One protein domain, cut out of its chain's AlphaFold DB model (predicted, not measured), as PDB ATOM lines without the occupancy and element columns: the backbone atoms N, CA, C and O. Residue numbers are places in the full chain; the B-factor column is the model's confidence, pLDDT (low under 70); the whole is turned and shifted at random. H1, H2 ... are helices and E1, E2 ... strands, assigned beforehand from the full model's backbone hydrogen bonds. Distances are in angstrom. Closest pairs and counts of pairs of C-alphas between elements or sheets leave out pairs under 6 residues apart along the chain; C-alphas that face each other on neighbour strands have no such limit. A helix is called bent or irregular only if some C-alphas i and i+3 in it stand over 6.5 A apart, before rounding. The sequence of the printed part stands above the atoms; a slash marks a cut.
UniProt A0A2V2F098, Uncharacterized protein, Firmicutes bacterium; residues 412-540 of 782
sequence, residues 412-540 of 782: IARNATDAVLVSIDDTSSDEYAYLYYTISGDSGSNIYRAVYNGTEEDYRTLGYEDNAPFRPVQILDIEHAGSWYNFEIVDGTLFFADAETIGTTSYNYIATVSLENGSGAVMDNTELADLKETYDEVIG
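Overview. This is residues 412 to 540 of the 782 residues of an uncharacterized protein of Firmicutes bacterium (UniProt A0A2V2F098). Two antiparallel sheets, a larger one of E2, E3, E4 and E5 and a smaller one of E6, E7 and E8, stand face to face as a small sandwich, closer together along the side of E5 and E8 than along the side of E2 and E6, where it is open. The long helix H3 packs on the bent edge strand E5, while the short helices H1 and H2 lie at one end of the longest axis and the loop of residues 498 to 509 reaches toward the other. The printed part has 129 residues with three named helices and eight named strands, in the order E1, E2, E3, E4, H1, H2, E5, E6, E7, E8, H3, and the sheets run E2, E3, E4, E5 and E6, E7, E8. The class is mixed, helices and strands; the whole is compact, with a radius of gyration of the C-alphas of 14.7 A and spans of 45 by 33 by 29 A.

Arrangement. The larger sheet holds E2, residues 420 to 425, E3, residues 434 to 440, E4, residues 445 to 451, and E5, residues 473 to 480; it is strongly twisted, its C-alphas up to 5.1 A off the best plane. E2, E3 and E4 form a meander, each strand the antiparallel neighbour of the one before. In the hairpin of E2 and E3, N 422 and O 436 are 3.0 A apart, within hydrogen-bond range. In the hairpin of E3 and E4, N 448 and O 437 are within range at 2.8 A. E4 and E5 are antiparallel at 156 degrees, with N 475 and O 447 at 2.8 A and N 445 and O 480 at 2.8 A. E5 bends by 80 degrees at residue 477. The other sheet is a second meander of E6, residues 488 to 490, E7, residues 493 to 497, and E8, residues 510 to 514. N 495 and O 488 are 2.8 A apart in the hairpin of E6 and E7, and N 511 and O 496 are 2.9 A apart in that of E7 and E8. The sandwich, two sheets face to face, has its best planes 6 degrees apart and its facing parts 10.7 A centre to centre. The closest C-alphas of E5 and E7 are those of His 480 and Ala 497, 5.6 A apart. H3, residues 525 to 539, is on the larger sheet at a height over the sheet of 7.8 A, slantwise to E5 at 45 degrees on the local plane; its closest C-alphas to E5 are those of Lys 532 and Leu 476, 5.1 A apart. With residues 525 to 526 alone it touches H2, residues 465 to 470, about perpendicular at 86 degrees, closest at the C-alphas of Asn 525 and Pro 469, 4.7 A. H2 only grazes the larger sheet, with its residues 469 to 470, and is irregular, C-alphas 466 and 469 being 7.7 A apart. It touches H1, residues 456 to 460, closest at the C-alphas of Asn 467 and Asp 458, 5.9 A. E1, residues 412 to 414, pairs with no named strand; its closest C-alpha to E4 is that of Ala 413, 6.8 A from that of Ala 450. Every O i to N i+4 pair is within hydrogen-bond range in H1, against 10 of 11 in H3 and 0 of 2 in H2, where 2 of 3 O i to N i+3 pairs are.

Along the chain. E1 begins at C-alpha 412 (155.499, 111.981, 277.623). E3 measures 19.8 A, E4 19.7 A, and E2 and E5 15.8 A each. E7 and E8 measure 13.5 A each. H3 measures 20.5 A and ends at C-alpha 539 (180.899, 125.029, 272.507).

Size, cuts and confidence. The C-alphas of Glu 457 and Gly 503 are the two farthest apart, at 45.5 A. The printed part has no cut, and the link from E7 to E8, 12 residues, is long. The mean pLDDT of the printed part is 93.1; residue 463 is under 70.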
ATOM      1  N   ILE A 412     154.152 112.266 277.103       96.25
ATOM      2  CA  ILE A 412     155.499 111.981 277.623       96.25
ATOM      3  C   ILE A 412     156.535 113.039 277.225       96.25
ATOM      4  O   ILE A 412     157.441 113.341 277.996       96.25
ATOM      5  N   ALA A 413     156.384 113.666 276.053       95.44
ATOM      6  CA  ALA A 413     157.304 114.700 275.584       95.44
ATOM      7  C   ALA A 413     156.578 115.819 274.831       95.44
ATOM      8  O   ALA A 413     155.589 115.592 274.135       95.44
ATOM      9  N   ARG A 414     157.097 117.042 274.971       93.69
ATOM     10  CA  ARG A 414     156.641 118.255 274.273       93.69
ATOM     11  C   ARG A 414     157.773 118.803 273.414       93.69
ATOM     12  O   ARG A 414     158.933 118.586 273.744       93.69
ATOM     13  N   ASN A 415     157.424 119.606 272.409       92.19
ATOM     14  CA  ASN A 415     158.368 120.202 271.454       92.19
ATOM     15  C   ASN A 415     159.150 119.145 270.658       92.19
ATOM     16  O   ASN A 415     160.311 119.341 270.327       92.19
ATOM     17  N   ALA A 416     158.487 118.032 270.354       93.88
ATOM     18  CA  ALA A 416     158.998 116.926 269.557       93.88
ATOM     19  C   ALA A 416     158.352 116.936 268.161       93.88
ATOM     20  O   ALA A 416     157.779 115.946 267.719       93.88
ATOM     21  N   THR A 417     158.338 118.105 267.518       91.62
ATOM     22  CA  THR A 417     157.757 118.271 266.178       91.62
ATOM     23  C   THR A 417     158.500 117.401 265.179       91.62
ATOM     24  O   THR A 417     159.727 117.437 265.151       91.62
ATOM     25  N   ASP A 418     157.747 116.645 264.378       87.69
ATOM     26  CA  ASP A 418     158.277 115.740 263.352       87.69
ATOM     27  C   ASP A 418     159.292 114.721 263.907       87.69
ATOM     28  O   ASP A 418     160.205 114.285 263.206       87.69
ATOM     29  N   ALA A 419     159.147 114.351 265.185       96.31
ATOM     30  CA  ALA A 419     160.023 113.374 265.805       96.31
ATOM     31  C   ALA A 419     159.890 111.996 265.142       96.31
ATOM     32  O   ALA A 419     158.790 111.558 264.800       96.31
ATOM     33  N   VAL A 420     161.009 111.285 265.024       96.19
ATOM     34  CA  VAL A 420     161.049 109.891 264.569       96.19
ATOM     35  C   VAL A 420     161.438 109.014 265.748       96.19
ATOM     36  O   VAL A 420     162.523 109.169 266.310       96.19
ATOM     37  N   LEU A 421     160.547 108.104 266.142       97.50
ATOM     38  CA  LEU A 421     160.820 107.137 267.204       97.50
ATOM     39  C   LEU A 421     161.813 106.090 266.688       97.50
ATOM     40  O   LEU A 421     161.659 105.603 265.571       97.50
ATOM     41  N   VAL A 422     162.836 105.767 267.481       95.38
ATOM     42  CA  VAL A 422     163.925 104.877 267.042       95.38
ATOM     43  C   VAL A 422     163.920 103.569 267.813       95.38
ATOM     44  O   VAL A 422     163.832 102.501 267.214       95.38
ATOM     45  N   SER A 423     164.012 103.638 269.138       94.69
ATOM     46  CA  SER A 423     164.107 102.450 269.985       94.69
ATOM     47  C   SER A 423     163.682 102.746 271.417       94.69
ATOM     48  O   SER A 423     163.615 103.902 271.846       94.69
ATOM     49  N   ILE A 424     163.398 101.680 272.162       96.06
ATOM     50  CA  ILE A 424     163.161 101.724 273.603       96.06
ATOM     51  C   ILE A 424     164.214 100.894 274.338       96.06
ATOM     52  O   ILE A 424     164.754  99.939 273.783       96.06
ATOM     53  N   ASP A 425     164.481 101.265 275.584       95.06
ATOM     54  CA  ASP A 425     165.342 100.535 276.511       95.06
ATOM     55  C   ASP A 425     164.701 100.528 277.900       95.06
ATOM     56  O   ASP A 425     164.636 101.551 278.579       95.06
ATOM     57  N   ASP A 426     164.198  99.372 278.303       93.88
ATOM     58  CA  ASP A 426     163.606  99.079 279.608       93.88
ATOM     59  C   ASP A 426     164.498  98.182 280.476       93.88
ATOM     60  O   ASP A 426     164.076  97.714 281.532       93.88
ATOM     61  N   THR A 427     165.737  97.935 280.041       92.50
ATOM     62  CA  THR A 427     166.629  96.956 280.679       92.50
ATOM     63  C   THR A 427     167.850  97.581 281.337       92.50
ATOM     64  O   THR A 427     168.419  96.985 282.253       92.50
ATOM     65  N   SER A 428     168.274  98.770 280.897       91.38
ATOM     66  CA  SER A 428     169.493  99.406 281.407       91.38
ATOM     67  C   SER A 428     169.335 100.106 282.758       91.38
ATOM     68  O   SER A 428     170.335 100.450 283.395       91.38
ATOM     69  N   SER A 429     168.098 100.300 283.220       93.38
ATOM     70  CA  SER A 429     167.776 100.911 284.508       93.38
ATOM     71  C   SER A 429     166.629 100.169 285.190       93.38
ATOM     72  O   SER A 429     165.612  99.873 284.575       93.38
ATOM     73  N   ASP A 430     166.773  99.927 286.497       91.38
ATOM     74  CA  ASP A 430     165.712  99.341 287.330       91.38
ATOM     75  C   ASP A 430     164.544 100.323 287.582       91.38
ATOM     76  O   ASP A 430     163.502  99.925 288.105       91.38
ATOM     77  N   GLU A 431     164.730 101.620 287.299       94.44
ATOM     78  CA  GLU A 431     163.769 102.685 287.629       94.44
ATOM     79  C   GLU A 431     163.122 103.314 286.390       94.44
ATOM     80  O   GLU A 431     161.917 103.577 286.383       94.44
ATOM     81  N   TYR A 432     163.899 103.544 285.332       96.19
ATOM     82  CA  TYR A 432     163.459 104.301 284.162       96.19
ATOM     83  C   TYR A 432     163.531 103.457 282.901       96.19
ATOM     84  O   TYR A 432     164.550 102.833 282.629       96.19
ATOM     85  N   ALA A 433     162.470 103.520 282.104       97.38
ATOM     86  CA  ALA A 433     162.465 102.988 280.754       97.38
ATOM     87  C   ALA A 433     162.544 104.151 279.762       97.38
ATOM     88  O   ALA A 433     161.778 105.120 279.854       97.38
ATOM     89  N   TYR A 434     163.491 104.069 278.838       98.00
ATOM     90  CA  TYR A 434     163.859 105.152 277.943       98.00
ATOM     91  C   TYR A 434     163.302 104.945 276.540       98.00
ATOM     92  O   TYR A 434     163.338 103.849 275.995       98.00
ATOM     93  N   LEU A 435     162.820 106.029 275.944       98.44
ATOM     94  CA  LEU A 435     162.517 106.152 274.526       98.44
ATOM     95  C   LEU A 435     163.605 107.016 273.896       98.44
ATOM     96  O   LEU A 435     163.784 108.167 274.303       98.44
ATOM     97  N   TYR A 436     164.265 106.490 272.873       98.06
ATOM     98  CA  TYR A 436     165.182 107.240 272.032       98.06
ATOM     99  C   TYR A 436     164.486 107.640 270.732       98.06
ATOM    100  O   TYR A 436     163.812 106.835 270.083       98.06
ATOM    101  N   TYR A 437     164.633 108.906 270.358       98.00
ATOM    102  CA  TYR A 437     163.992 109.472 269.177       98.00
ATOM    103  C   TYR A 437     164.874 110.546 268.548       98.00
ATOM    104  O   TYR A 437     165.780 111.076 269.195       98.00
ATOM    105  N   THR A 438     164.613 110.876 267.288       96.81
ATOM    106  CA  THR A 438     165.286 111.984 266.609       96.81
ATOM    107  C   THR A 438     164.337 113.122 266.283       96.81
ATOM    108  O   THR A 438     163.131 112.921 266.174       96.81
ATOM    109  N   ILE A 439     164.891 114.323 266.132       94.75
ATOM    110  CA  ILE A 439     164.226 115.495 265.553       94.75
ATOM    111  C   ILE A 439     165.154 116.040 264.468       94.75
ATOM    112  O   ILE A 439     166.363 116.093 264.685       94.75
ATOM    113  N   SER A 440     164.621 116.455 263.318       91.12
ATOM    114  CA  SER A 440     165.436 117.061 262.256       91.12
ATOM    115  C   SER A 440     166.246 118.259 262.769       91.12
ATOM    116  O   SER A 440     165.703 119.141 263.435       91.12
ATOM    117  N   GLY A 441     167.542 118.257 262.465       85.50
ATOM    118  CA  GLY A 441     168.491 119.338 262.718       85.50
ATOM    119  C   GLY A 441     168.841 120.106 261.443       85.50
ATOM    120  O   GLY A 441     168.118 120.040 260.444       85.50
ATOM    121  N   ASP A 442     169.952 120.841 261.479       81.06
ATOM    122  CA  ASP A 442     170.402 121.674 260.357       81.06
ATOM    123  C   ASP A 442     171.100 120.845 259.269       81.06
ATOM    124  O   ASP A 442     170.853 121.041 258.073       81.06
ATOM    125  N   SER A 443     171.975 119.916 259.672       79.12
ATOM    126  CA  SER A 443     172.756 119.057 258.766       79.12
ATOM    127  C   SER A 443     172.425 117.567 258.872       79.12
ATOM    128  O   SER A 443     172.906 116.776 258.057       79.12
ATOM    129  N   GLY A 444     171.581 117.182 259.826       89.50
ATOM    130  CA  GLY A 444     171.147 115.815 260.055       89.50
ATOM    131  C   GLY A 444     169.936 115.763 260.983       89.50
ATOM    132  O   GLY A 444     168.948 116.472 260.788       89.50
ATOM    133  N   SER A 445     169.994 114.873 261.966       93.50
ATOM    134  CA  SER A 445     168.967 114.708 262.985       93.50
ATOM    135  C   SER A 445     169.593 114.734 264.373       93.50
ATOM    136  O   SER A 445     170.525 113.985 264.661       93.50
ATOM    137  N   ASN A 446     169.022 115.547 265.252       95.06
ATOM    138  CA  ASN A 446     169.366 115.601 266.662       95.06
ATOM    139  C   ASN A 446     168.785 114.404 267.409       95.06
ATOM    140  O   ASN A 446     167.641 114.013 267.169       95.06
ATOM    141  N   ILE A 447     169.554 113.844 268.341       97.06
ATOM    142  CA  ILE A 447     169.164 112.662 269.117       97.06
ATOM    143  C   ILE A 447     168.622 113.102 270.477       97.06
ATOM    144  O   ILE A 447     169.224 113.921 271.167       97.06
ATOM    145  N   TYR A 448     167.492 112.537 270.884       97.75
ATOM    146  CA  TYR A 448     166.827 112.825 272.147       97.75
ATOM    147  C   TYR A 448     166.480 111.547 272.903       97.75
ATOM    148  O   TYR A 448     166.321 110.471 272.323       97.75
ATOM    149  N   ARG A 449     166.305 111.697 274.218       97.94
ATOM    150  CA  ARG A 449     165.820 110.653 275.117       97.94
ATOM    151  C   ARG A 449     164.685 111.172 275.994       97.94
ATOM    152  O   ARG A 449     164.793 112.239 276.598       97.94
ATOM    153  N   ALA A 450     163.612 110.398 276.105       98.00
ATOM    154  CA  ALA A 450     162.525 110.600 277.061       98.00
ATOM    155  C   ALA A 450     162.394 109.375 277.974       98.00
ATOM    156  O   ALA A 450     162.800 108.281 277.600       98.00
ATOM    157  N   VAL A 451     161.817 109.551 279.161       97.88
ATOM    158  CA  VAL A 451     161.360 108.431 279.997       97.88
ATOM    159  C   VAL A 451     159.896 108.168 279.660       97.88
ATOM    160  O   VAL A 451     159.137 109.131 279.545       97.88
ATOM    161  N   TYR A 452     159.497 106.906 279.479       97.19
ATOM    162  CA  TYR A 452     158.130 106.562 279.059       97.19
ATOM    163  C   TYR A 452     157.318 105.774 280.099       97.19
ATOM    164  O   TYR A 452     156.086 105.742 280.018       97.19
ATOM    165  N   ASN A 453     157.958 105.196 281.119       95.94
ATOM    166  CA  ASN A 453     157.294 104.398 282.160       95.94
ATOM    167  C   ASN A 453     156.712 105.223 283.333       95.94
ATOM    168  O   ASN A 453     156.206 104.649 284.293       95.94
ATOM    169  N   GLY A 454     156.742 106.560 283.267       93.88
ATOM    170  CA  GLY A 454     156.154 107.445 284.282       93.88
ATOM    171  C   GLY A 454     154.622 107.451 284.319       93.88
ATOM    172  O   GLY A 454     153.943 107.034 283.380       93.88
ATOM    173  N   THR A 455     154.057 107.973 285.401       93.56
ATOM    174  CA  THR A 455     152.620 108.239 285.565       93.56
ATOM    175  C   THR A 455     152.230 109.613 285.005       93.56
ATOM    176  O   THR A 455     153.075 110.484 284.808       93.56
ATOM    177  N   GLU A 456     150.931 109.870 284.804       91.62
ATOM    178  CA  GLU A 456     150.443 111.198 284.377       91.62
ATOM    179  C   GLU A 456     150.915 112.332 285.317       91.62
ATOM    180  O   GLU A 456     151.163 113.456 284.872       91.62
ATOM    181  N   GLU A 457     151.045 112.063 286.622       91.81
ATOM    182  CA  GLU A 457     151.478 113.063 287.604       91.81
ATOM    183  C   GLU A 457     152.940 113.474 287.393       91.81
ATOM    184  O   GLU A 457     153.230 114.678 287.427       91.81
ATOM    185  N   ASP A 458     153.816 112.517 287.080       94.38
ATOM    186  CA  ASP A 458     155.249 112.742 286.857       94.38
ATOM    187  C   ASP A 458     155.461 113.753 285.714       94.38
ATOM    188  O   ASP A 458     156.111 114.790 285.883       94.38
ATOM    189  N   TYR A 459     154.769 113.558 284.584       92.69
ATOM    190  CA  TYR A 459     154.848 114.463 283.427       92.69
ATOM    191  C   TYR A 459     154.111 115.796 283.626       92.69
ATOM    192  O   TYR A 459     154.471 116.826 283.043       92.69
ATOM    193  N   ARG A 460     153.062 115.841 284.457       87.56
ATOM    194  CA  ARG A 460     152.349 117.099 284.759       87.56
ATOM    195  C   ARG A 460     153.129 118.014 285.692       87.56
ATOM    196  O   ARG A 460     152.814 119.206 285.773       87.56
ATOM    197  N   THR A 461     154.120 117.475 286.392       84.69
ATOM    198  CA  THR A 461     154.861 118.166 287.445       84.69
ATOM    199  C   THR A 461     156.375 118.197 287.190       84.69
ATOM    200  O   THR A 461     157.149 118.352 288.128       84.69
ATOM    201  N   LEU A 462     156.797 118.202 285.917       83.62
ATOM    202  CA  LEU A 462     158.203 118.329 285.468       83.62
ATOM    203  C   LEU A 462     158.965 119.566 285.993       83.62
ATOM    204  O   LEU A 462     160.174 119.671 285.827       83.62
ATOM    205  N   GLY A 463     158.276 120.538 286.597       68.62
ATOM    206  CA  GLY A 463     158.897 121.711 287.223       68.62
ATOM    207  C   GLY A 463     159.400 121.490 288.657       68.62
ATOM    208  O   GLY A 463     159.879 122.446 289.265       68.62
ATOM    209  N   TYR A 464     159.240 120.288 289.218       76.00
ATOM    210  CA  TYR A 464     159.730 119.916 290.549       76.00
ATOM    211  C   TYR A 464     160.981 119.038 290.433       76.00
ATOM    212  O   TYR A 464     161.042 118.188 289.551       76.00
ATOM    213  N   GLU A 465     161.948 119.230 291.339       76.94
ATOM    214  CA  GLU A 465     163.245 118.526 291.309       76.94
ATOM    215  C   GLU A 465     163.094 116.999 291.285       76.94
ATOM    216  O   GLU A 465     163.766 116.347 290.495       76.94
ATOM    217  N   ASP A 466     162.159 116.440 292.063       83.31
ATOM    218  CA  ASP A 466     161.923 114.989 292.126       83.31
ATOM    219  C   ASP A 466     161.477 114.380 290.774       83.31
ATOM    220  O   ASP A 466     161.598 113.177 290.586       83.31
ATOM    221  N   ASN A 467     161.002 115.197 289.823       89.94
ATOM    222  CA  ASN A 467     160.547 114.757 288.497       89.94
ATOM    223  C   ASN A 467     161.483 115.193 287.362       89.94
ATOM    224  O   ASN A 467     161.137 115.040 286.188       89.94
ATOM    225  N   ALA A 468     162.652 115.754 287.686       91.19
ATOM    226  CA  ALA A 468     163.645 116.142 286.689       91.19
ATOM    227  C   ALA A 468     164.037 114.989 285.735       91.19
ATOM    228  O   ALA A 468     164.113 115.259 284.532       91.19
ATOM    229  N   PRO A 469     164.161 113.717 286.185       94.69
ATOM    230  CA  PRO A 469     164.452 112.590 285.293       94.69
ATOM    231  C   PRO A 469     163.390 112.328 284.211       94.69
ATOM    232  O   PRO A 469     163.709 111.797 283.151       94.69
ATOM    233  N   PHE A 470     162.133 112.734 284.408       95.88
ATOM    234  CA  PHE A 470     161.085 112.563 283.392       95.88
ATOM    235  C   PHE A 470     161.123 113.635 282.297       95.88
ATOM    236  O   PHE A 470     160.398 113.538 281.308       95.88
ATOM    237  N   ARG A 471     161.951 114.678 282.447       94.94
ATOM    238  CA  ARG A 471     162.095 115.717 281.425       94.94
ATOM    239  C   ARG A 471     162.880 115.145 280.236       94.94
ATOM    240  O   ARG A 471     163.993 114.666 280.448       94.94
ATOM    241  N   PRO A 472     162.350 115.208 279.000       95.81
ATOM    242  CA  PRO A 472     163.110 114.811 277.821       95.81
ATOM    243  C   PRO A 472     164.385 115.645 277.666       95.81
ATOM    244  O   PRO A 472     164.390 116.838 277.984       95.81
ATOM    245  N   VAL A 473     165.448 115.024 277.162       96.25
ATOM    246  CA  VAL A 473     166.778 115.628 277.024       96.25
ATOM    247  C   VAL A 473     167.358 115.339 275.640       96.25
ATOM    248  O   VAL A 473     167.202 114.238 275.116       96.25
ATOM    249  N   GLN A 474     168.009 116.332 275.036       96.31
ATOM    250  CA  GLN A 474     168.814 116.158 273.824       96.31
ATOM    251  C   GLN A 474     170.159 115.531 274.219       96.31
ATOM    252  O   GLN A 474     170.810 116.019 275.147       96.31
ATOM    253  N   ILE A 475     170.581 114.459 273.548       94.88
ATOM    254  CA  ILE A 475     171.863 113.784 273.789       94.88
ATOM    255  C   ILE A 475     172.969 114.607 273.120       94.88
ATOM    256  O   ILE A 475     173.438 114.259 272.044       94.88
ATOM    257  N   LEU A 476     173.358 115.711 273.770       94.75
ATOM    258  CA  LEU A 476     174.279 116.734 273.245       94.75
ATOM    259  C   LEU A 476     173.779 117.385 271.940       94.75
ATOM    260  O   LEU A 476     172.766 116.984 271.377       94.75
ATOM    261  N   ASP A 477     174.466 118.423 271.465       90.38
ATOM    262  CA  ASP A 477     174.152 119.034 270.164       90.38
ATOM    263  C   ASP A 477     174.810 118.242 269.023       90.38
ATOM    264  O   ASP A 477     175.837 118.633 268.470       90.38
ATOM    265  N   ILE A 478     174.286 117.036 268.781       89.25
ATOM    266  CA  ILE A 478     174.800 116.072 267.800       89.25
ATOM    267  C   ILE A 478     173.917 116.063 266.565       89.25
ATOM    268  O   ILE A 478     172.731 115.762 266.652       89.25
ATOM    269  N   GLU A 479     174.534 116.224 265.401       90.44
ATOM    270  CA  GLU A 479     173.887 116.009 264.113       90.44
ATOM    271  C   GLU A 479     174.200 114.589 263.627       90.44
ATOM    272  O   GLU A 479     175.322 114.293 263.226       90.44
ATOM    273  N   HIS A 480     173.227 113.679 263.670       94.19
ATOM    274  CA  HIS A 480     173.356 112.341 263.089       94.19
ATOM    275  C   HIS A 480     172.883 112.327 261.626       94.19
ATOM    276  O   HIS A 480     171.861 112.917 261.288       94.19
ATOM    277  N   ALA A 481     173.590 111.613 260.746       94.75
ATOM    278  CA  ALA A 481     173.197 111.388 259.353       94.75
ATOM    279  C   ALA A 481     171.873 110.597 259.197       94.75
ATOM    280  O   ALA A 481     171.882 109.403 258.898       94.75
ATOM    281  N   GLY A 482     170.727 111.273 259.321       89.25
ATOM    282  CA  GLY A 482     169.391 110.655 259.271       89.25
ATOM    283  C   GLY A 482     168.979 110.036 257.924       89.25
ATOM    284  O   GLY A 482     167.917 109.432 257.832       89.25
ATOM    285  N   SER A 483     169.795 110.174 256.874       89.12
ATOM    286  CA  SER A 483     169.593 109.510 255.577       89.12
ATOM    287  C   SER A 483     170.275 108.139 255.470       89.12
ATOM    288  O   SER A 483     170.313 107.575 254.379       89.12
ATOM    289  N   TRP A 484     170.887 107.650 256.550       93.88
ATOM    290  CA  TRP A 484     171.602 106.374 256.622       93.88
ATOM    291  C   TRP A 484     170.965 105.457 257.680       93.88
ATOM    292  O   TRP A 484     169.835 105.708 258.101       93.88
ATOM    293  N   TYR A 485     171.657 104.394 258.110       94.19
ATOM    294  CA  TYR A 485     171.245 103.643 259.303       94.19
ATOM    295  C   TYR A 485     171.016 104.606 260.466       94.19
ATOM    296  O   TYR A 485     171.797 105.543 260.651       94.19
ATOM    297  N   ASN A 486     169.967 104.351 261.245       93.81
ATOM    298  CA  ASN A 486     169.738 105.095 262.475       93.81
ATOM    299  C   ASN A 486     170.856 104.806 263.486       93.81
ATOM    300  O   ASN A 486     171.594 103.834 263.328       93.81
ATOM    301  N   PHE A 487     170.979 105.621 264.531       96.06
ATOM    302  CA  PHE A 487     171.930 105.340 265.604       96.06
ATOM    303  C   PHE A 487     171.604 104.012 266.305       96.06
ATOM    304  O   PHE A 487     170.449 103.593 266.389       96.06
ATOM    305  N   GLU A 488     172.630 103.375 266.863       96.06
ATOM    306  CA  GLU A 488     172.503 102.127 267.621       96.06
ATOM    307  C   GLU A 488     173.132 102.280 269.004       96.06
ATOM    308  O   GLU A 488     174.105 103.016 269.179       96.06
ATOM    309  N   ILE A 489     172.578 101.592 270.002       94.75
ATOM    310  CA  ILE A 489     173.089 101.609 271.374       94.75
ATOM    311  C   ILE A 489     173.529 100.200 271.732       94.75
ATOM    312  O   ILE A 489     172.734  99.265 271.722       94.75
ATOM    313  N   VAL A 490     174.808 100.058 272.064       91.19
ATOM    314  CA  VAL A 490     175.415  98.784 272.451       91.19
ATOM    315  C   VAL A 490     176.236  99.018 273.708       91.19
ATOM    316  O   VAL A 490     177.106  99.887 273.719       91.19
ATOM    317  N   ASP A 491     175.949  98.255 274.766       86.56
ATOM    318  CA  ASP A 491     176.686  98.290 276.041       86.56
ATOM    319  C   ASP A 491     176.844  99.722 276.594       86.56
ATOM    320  O   ASP A 491     177.951 100.234 276.766       86.56
ATOM    321  N   GLY A 492     175.716 100.433 276.733       90.88
ATOM    322  CA  GLY A 492     175.689 101.809 277.245       90.88
ATOM    323  C   GLY A 492     176.380 102.846 276.349       90.88
ATOM    324  O   GLY A 492     176.585 103.982 276.771       90.88
ATOM    325  N   THR A 493     176.749 102.491 275.116       94.94
ATOM    326  CA  THR A 493     177.429 103.383 274.171       94.94
ATOM    327  C   THR A 493     176.556 103.621 272.945       94.94
ATOM    328  O   THR A 493     176.163 102.679 272.262       94.94
ATOM    329  N   LEU A 494     176.274 104.890 272.660       97.25
ATOM    330  CA  LEU A 494     175.589 105.344 271.456       97.25
ATOM    331  C   LEU A 494     176.582 105.402 270.293       97.25
ATOM    332  O   LEU A 494     177.612 106.059 270.420       97.25
ATOM    333  N   PHE A 495     176.256 104.774 269.166       97.88
ATOM    334  CA  PHE A 495     176.994 104.813 267.904       97.88
ATOM    335  C   PHE A 495     176.169 105.543 266.850       97.88
ATOM    336  O   PHE A 495     174.993 105.238 266.668       97.88
ATOM    337  N   PHE A 496     176.785 106.465 266.116       97.62
ATOM    338  CA  PHE A 496     176.109 107.208 265.052       97.62
ATOM    339  C   PHE A 496     177.098 107.674 263.979       97.62
ATOM    340  O   PHE A 496     178.290 107.842 264.243       97.62
ATOM    341  N   ALA A 497     176.601 107.902 262.762       97.12
ATOM    342  CA  ALA A 497     177.341 108.645 261.746       97.12
ATOM    343  C   ALA A 497     177.239 110.148 262.023       97.12
ATOM    344  O   ALA A 497     176.139 110.703 261.997       97.12
ATOM    345  N   ASP A 498     178.392 110.760 262.286       95.00
ATOM    346  CA  ASP A 498     178.563 112.156 262.674       95.00
ATOM    347  C   ASP A 498     178.416 113.085 261.466       95.00
ATOM    348  O   ASP A 498     179.308 113.175 260.614       95.00
ATOM    349  N   ALA A 499     177.262 113.740 261.387       94.62
ATOM    350  CA  ALA A 499     176.897 114.643 260.313       94.62
ATOM    351  C   ALA A 499     177.265 116.109 260.595       94.62
ATOM    352  O   ALA A 499     176.926 116.979 259.782       94.62
ATOM    353  N   GLU A 500     177.973 116.393 261.692       89.31
ATOM    354  CA  GLU A 500     178.469 117.732 262.003       89.31
ATOM    355  C   GLU A 500     179.365 118.257 260.867       89.31
ATOM    356  O   GLU A 500     180.272 117.576 260.371       89.31
ATOM    357  N   THR A 501     179.086 119.477 260.401       88.75
ATOM    358  CA  THR A 501     179.804 120.061 259.266       88.75
ATOM    359  C   THR A 501     181.084 120.747 259.709       88.75
ATOM    360  O   THR A 501     181.063 121.658 260.536       88.75
ATOM    361  N   ILE A 502     182.190 120.409 259.056       81.88
ATOM    362  CA  ILE A 502     183.430 121.176 259.128       81.88
ATOM    363  C   ILE A 502     183.514 122.006 257.844       81.88
ATOM    364  O   ILE A 502     183.669 121.488 256.734       81.88
ATOM    365  N   GLY A 503     183.319 123.318 257.984       83.12
ATOM    366  CA  GLY A 503     183.110 124.212 256.846       83.12
ATOM    367  C   GLY A 503     181.766 123.954 256.178       83.12
ATOM    368  O   GLY A 503     180.727 124.301 256.723       83.12
ATOM    369  N   THR A 504     181.785 123.369 254.983       86.06
ATOM    370  CA  THR A 504     180.572 122.981 254.237       86.06
ATOM    371  C   THR A 504     180.460 121.473 254.041       86.06
ATOM    372  O   THR A 504     179.567 121.015 253.331       86.06
ATOM    373  N   THR A 505     181.395 120.705 254.603       88.62
ATOM    374  CA  THR A 505     181.503 119.265 254.374       88.62
ATOM    375  C   THR A 505     181.122 118.523 255.640       88.62
ATOM    376  O   THR A 505     181.674 118.768 256.709       88.62
ATOM    377  N   SER A 506     180.184 117.594 255.497       91.50
ATOM    378  CA  SER A 506     179.852 116.616 256.522       91.50
ATOM    379  C   SER A 506     180.585 115.315 256.200       91.50
ATOM    380  O   SER A 506     180.340 114.690 255.161       91.50
ATOM    381  N   TYR A 507     181.540 114.934 257.048       89.75
ATOM    382  CA  TYR A 507     182.398 113.783 256.771       89.75
ATOM    383  C   TYR A 507     181.724 112.449 257.097       89.75
ATOM    384  O   TYR A 507     182.085 111.453 256.478       89.75
ATOM    385  N   ASN A 508     180.710 112.404 257.970       95.06
ATOM    386  CA  ASN A 508     179.873 111.220 258.202       95.06
ATOM    387  C   ASN A 508     180.653 109.952 258.607       95.06
ATOM    388  O   ASN A 508     180.320 108.847 258.171       95.06
ATOM    389  N   TYR A 509     181.712 110.104 259.410       94.62
ATOM    390  CA  TYR A 509     182.402 108.981 260.059       94.62
ATOM    391  C   TYR A 509     181.695 108.588 261.357       94.62
ATOM    392  O   TYR A 509     180.847 109.324 261.857       94.62
ATOM    393  N   ILE A 510     182.030 107.418 261.902       96.81
ATOM    394  CA  ILE A 510     181.374 106.939 263.117       96.81
ATOM    395  C   ILE A 510     181.929 107.653 264.341       96.81
ATOM    396  O   ILE A 510     183.141 107.700 264.571       96.81
ATOM    397  N   ALA A 511     181.019 108.164 265.154       95.75
ATOM    398  CA  ALA A 511     181.303 108.705 266.464       95.75
ATOM    399  C   ALA A 511     180.499 107.966 267.535       95.75
ATOM    400  O   ALA A 511     179.540 107.243 267.252       95.75
ATOM    401  N   THR A 512     180.944 108.130 268.778       97.19
ATOM    402  CA  THR A 512     180.335 107.495 269.942       97.19
ATOM    403  C   THR A 512     180.147 108.463 271.095       97.19
ATOM    404  O   THR A 512     180.983 109.344 271.312       97.19
ATOM    405  N   VAL A 513     179.074 108.258 271.857       97.25
ATOM    406  CA  VAL A 513     178.822 108.908 273.150       97.25
ATOM    407  C   VAL A 513     178.592 107.820 274.187       97.25
ATOM    408  O   VAL A 513     177.776 106.922 273.983       97.25
ATOM    409  N   SER A 514     179.309 107.890 275.308       95.25
ATOM    410  CA  SER A 514     179.004 107.024 276.446       95.25
ATOM    411  C   SER A 514     177.772 107.569 277.160       95.25
ATOM    412  O   SER A 514     177.728 108.742 277.528       95.25
ATOM    413  N   LEU A 515     176.777 106.711 277.351       96.25
ATOM    414  CA  LEU A 515     175.583 106.998 278.136       96.25
ATOM    415  C   LEU A 515     175.752 106.553 279.592       96.25
ATOM    416  O   LEU A 515     174.793 106.603 280.354       96.25
ATOM    417  N   GLU A 516     176.951 106.127 279.991       94.62
ATOM    418  CA  GLU A 516     177.255 105.676 281.343       94.62
ATOM    419  C   GLU A 516     177.913 106.778 282.175       94.62
ATOM    420  O   GLU A 516     178.749 107.549 281.702       94.62
ATOM    421  N   ASN A 517     177.580 106.820 283.460       92.50
ATOM    422  CA  ASN A 517     178.263 107.665 284.425       92.50
ATOM    423  C   ASN A 517     179.596 107.034 284.873       92.50
ATOM    424  O   ASN A 517     179.930 105.891 284.562       92.50
ATOM    425  N   GLY A 518     180.367 107.754 285.694       86.38
ATOM    426  CA  GLY A 518     181.670 107.280 286.186       86.38
ATOM    427  C   GLY A 518     181.639 106.004 287.046       86.38
ATOM    428  O   GLY A 518     182.702 105.513 287.433       86.38
ATOM    429  N   SER A 519     180.454 105.475 287.381       88.69
ATOM    430  CA  SER A 519     180.286 104.181 288.052       88.69
ATOM    431  C   SER A 519     180.011 103.014 287.094       88.69
ATOM    432  O   SER A 519     180.037 101.868 287.547       88.69
ATOM    433  N   GLY A 520     179.811 103.294 285.800       89.00
ATOM    434  CA  GLY A 520     179.416 102.320 284.779       89.00
ATOM    435  C   GLY A 520     177.917 102.005 284.781       89.00
ATOM    436  O   GLY A 520     177.527 100.933 284.345       89.00
ATOM    437  N   ALA A 521     177.083 102.880 285.353       93.06
ATOM    438  CA  ALA A 521     175.628 102.780 285.260       93.06
ATOM    439  C   ALA A 521     175.121 103.774 284.214       93.06
ATOM    440  O   ALA A 521     175.699 104.855 284.089       93.06
ATOM    441  N   VAL A 522     174.045 103.444 283.499       95.25
ATOM    442  CA  VAL A 522     173.436 104.371 282.537       95.25
ATOM    443  C   VAL A 522     172.961 105.637 283.252       95.25
ATOM    444  O   VAL A 522     172.284 105.560 284.275       95.25
ATOM    445  N   MET A 523     173.340 106.794 282.710       97.50
ATOM    446  CA  MET A 523     172.933 108.109 283.191       97.50
ATOM    447  C   MET A 523     171.422 108.269 283.077       97.50
ATOM    448  O   MET A 523     170.860 108.019 282.004       97.50
ATOM    449  N   ASP A 524     170.773 108.774 284.122       96.94
ATOM    450  CA  ASP A 524     169.397 109.264 284.008       96.94
ATOM    451  C   ASP A 524     169.327 110.578 283.199       96.94
ATOM    452  O   ASP A 524     170.340 111.106 282.730       96.94
ATOM    453  N   ASN A 525     168.125 111.103 282.931       96.69
ATOM    454  CA  ASN A 525     167.990 112.340 282.145       96.69
ATOM    455  C   ASN A 525     168.487 113.593 282.871       96.69
ATOM    456  O   ASN A 525     168.768 114.584 282.203       96.69
ATOM    457  N   THR A 526     168.590 113.574 284.200       96.06
ATOM    458  CA  THR A 526     169.185 114.679 284.959       96.06
ATOM    459  C   THR A 526     170.694 114.672 284.753       96.06
ATOM    460  O   THR A 526     171.247 115.674 284.319       96.06
ATOM    461  N   GLU A 527     171.341 113.522 284.949       97.06
ATOM    462  CA  GLU A 527     172.781 113.354 284.714       97.06
ATOM    463  C   GLU A 527     173.158 113.660 283.253       97.06
ATOM    464  O   GLU A 527     174.163 114.320 282.989       97.06
ATOM    465  N   LEU A 528     172.331 113.236 282.290       97.06
ATOM    466  CA  LEU A 528     172.561 113.531 280.875       97.06
ATOM    467  C   LEU A 528     172.335 115.014 280.537       97.06
ATOM    468  O   LEU A 528     173.035 115.561 279.683       97.06
ATOM    469  N   ALA A 529     171.392 115.679 281.210       96.50
ATOM    470  CA  ALA A 529     171.201 117.120 281.069       96.50
ATOM    471  C   ALA A 529     172.396 117.904 281.629       96.50
ATOM    472  O   ALA A 529     172.825 118.851 280.980       96.50
ATOM    473  N   ASP A 530     172.972 117.477 282.756       96.38
ATOM    474  CA  ASP A 530     174.185 118.079 283.326       96.38
ATOM    475  C   ASP A 530     175.396 117.900 282.383       96.38
ATOM    476  O   ASP A 530     176.215 118.811 282.205       96.38
ATOM    477  N   LEU A 531     175.505 116.737 281.723       96.56
ATOM    478  CA  LEU A 531     176.523 116.503 280.695       96.56
ATOM    479  C   LEU A 531     176.337 117.444 279.497       96.56
ATOM    480  O   LEU A 531     177.314 118.034 279.029       96.56
ATOM    481  N   LYS A 532     175.096 117.604 279.015       96.69
ATOM    482  CA  LYS A 532     174.777 118.550 277.939       96.69
ATOM    483  C   LYS A 532     175.051 119.995 278.349       96.69
ATOM    484  O   LYS A 532     175.626 120.725 277.555       96.69
ATOM    485  N   GLU A 533     174.706 120.401 279.567       96.88
ATOM    486  CA  GLU A 533     175.008 121.748 280.066       96.88
ATOM    487  C   GLU A 533     176.518 122.011 280.035       96.88
ATOM    488  O   GLU A 533     176.951 123.028 279.505       96.88
ATOM    489  N   THR A 534     177.334 121.047 280.473       96.44
ATOM    490  CA  THR A 534     178.803 121.159 280.396       96.44
ATOM    491  C   THR A 534     179.301 121.275 278.947       96.44
ATOM    492  O   THR A 534     180.264 121.992 278.678       96.44
ATOM    493  N   TYR A 535     178.672 120.571 278.002       96.69
ATOM    494  CA  TYR A 535     178.984 120.688 276.575       96.69
ATOM    495  C   TYR A 535     178.632 122.085 276.042       96.69
ATOM    496  O   TYR A 535     179.477 122.749 275.438       96.69
ATOM    497  N   ASP A 536     177.420 122.560 276.327       96.69
ATOM    498  CA  ASP A 536     176.907 123.853 275.875       96.69
ATOM    499  C   ASP A 536     177.708 125.026 276.483       96.69
ATOM    500  O   ASP A 536     178.005 125.990 275.776       96.69
ATOM    501  N   GLU A 537     178.158 124.925 277.741       97.00
ATOM    502  CA  GLU A 537     179.059 125.903 278.380       97.00
ATOM    503  C   GLU A 537     180.405 126.047 277.647       97.00
ATOM    504  O   GLU A 537     181.053 127.095 277.729       97.00
ATOM    505  N   VAL A 538     180.846 125.015 276.922       95.69
ATOM    506  CA  VAL A 538     182.100 125.037 276.161       95.69
ATOM    507  C   VAL A 538     181.876 125.539 274.737       95.69
ATOM    508  O   VAL A 538     182.515 126.514 274.330       95.69
ATOM    509  N   ILE A 539     181.008 124.869 273.971       93.62
ATOM    510  CA  ILE A 539     180.899 125.029 272.507       93.62
ATOM    511  C   ILE A 539     179.560 125.622 272.038       93.62
ATOM    512  O   ILE A 539     179.429 125.939 270.856       93.62
ATOM    513  N   GLY A 540     178.589 125.808 272.938       93.06
ATOM    514  CA  GLY A 540     177.279 126.373 272.612       93.06
ATOM    515  C   GLY A 540     177.331 127.842 272.170       93.06
ATOM    516  O   GLY A 540     178.369 128.502 272.240       93.06
TER     517      GLY A 540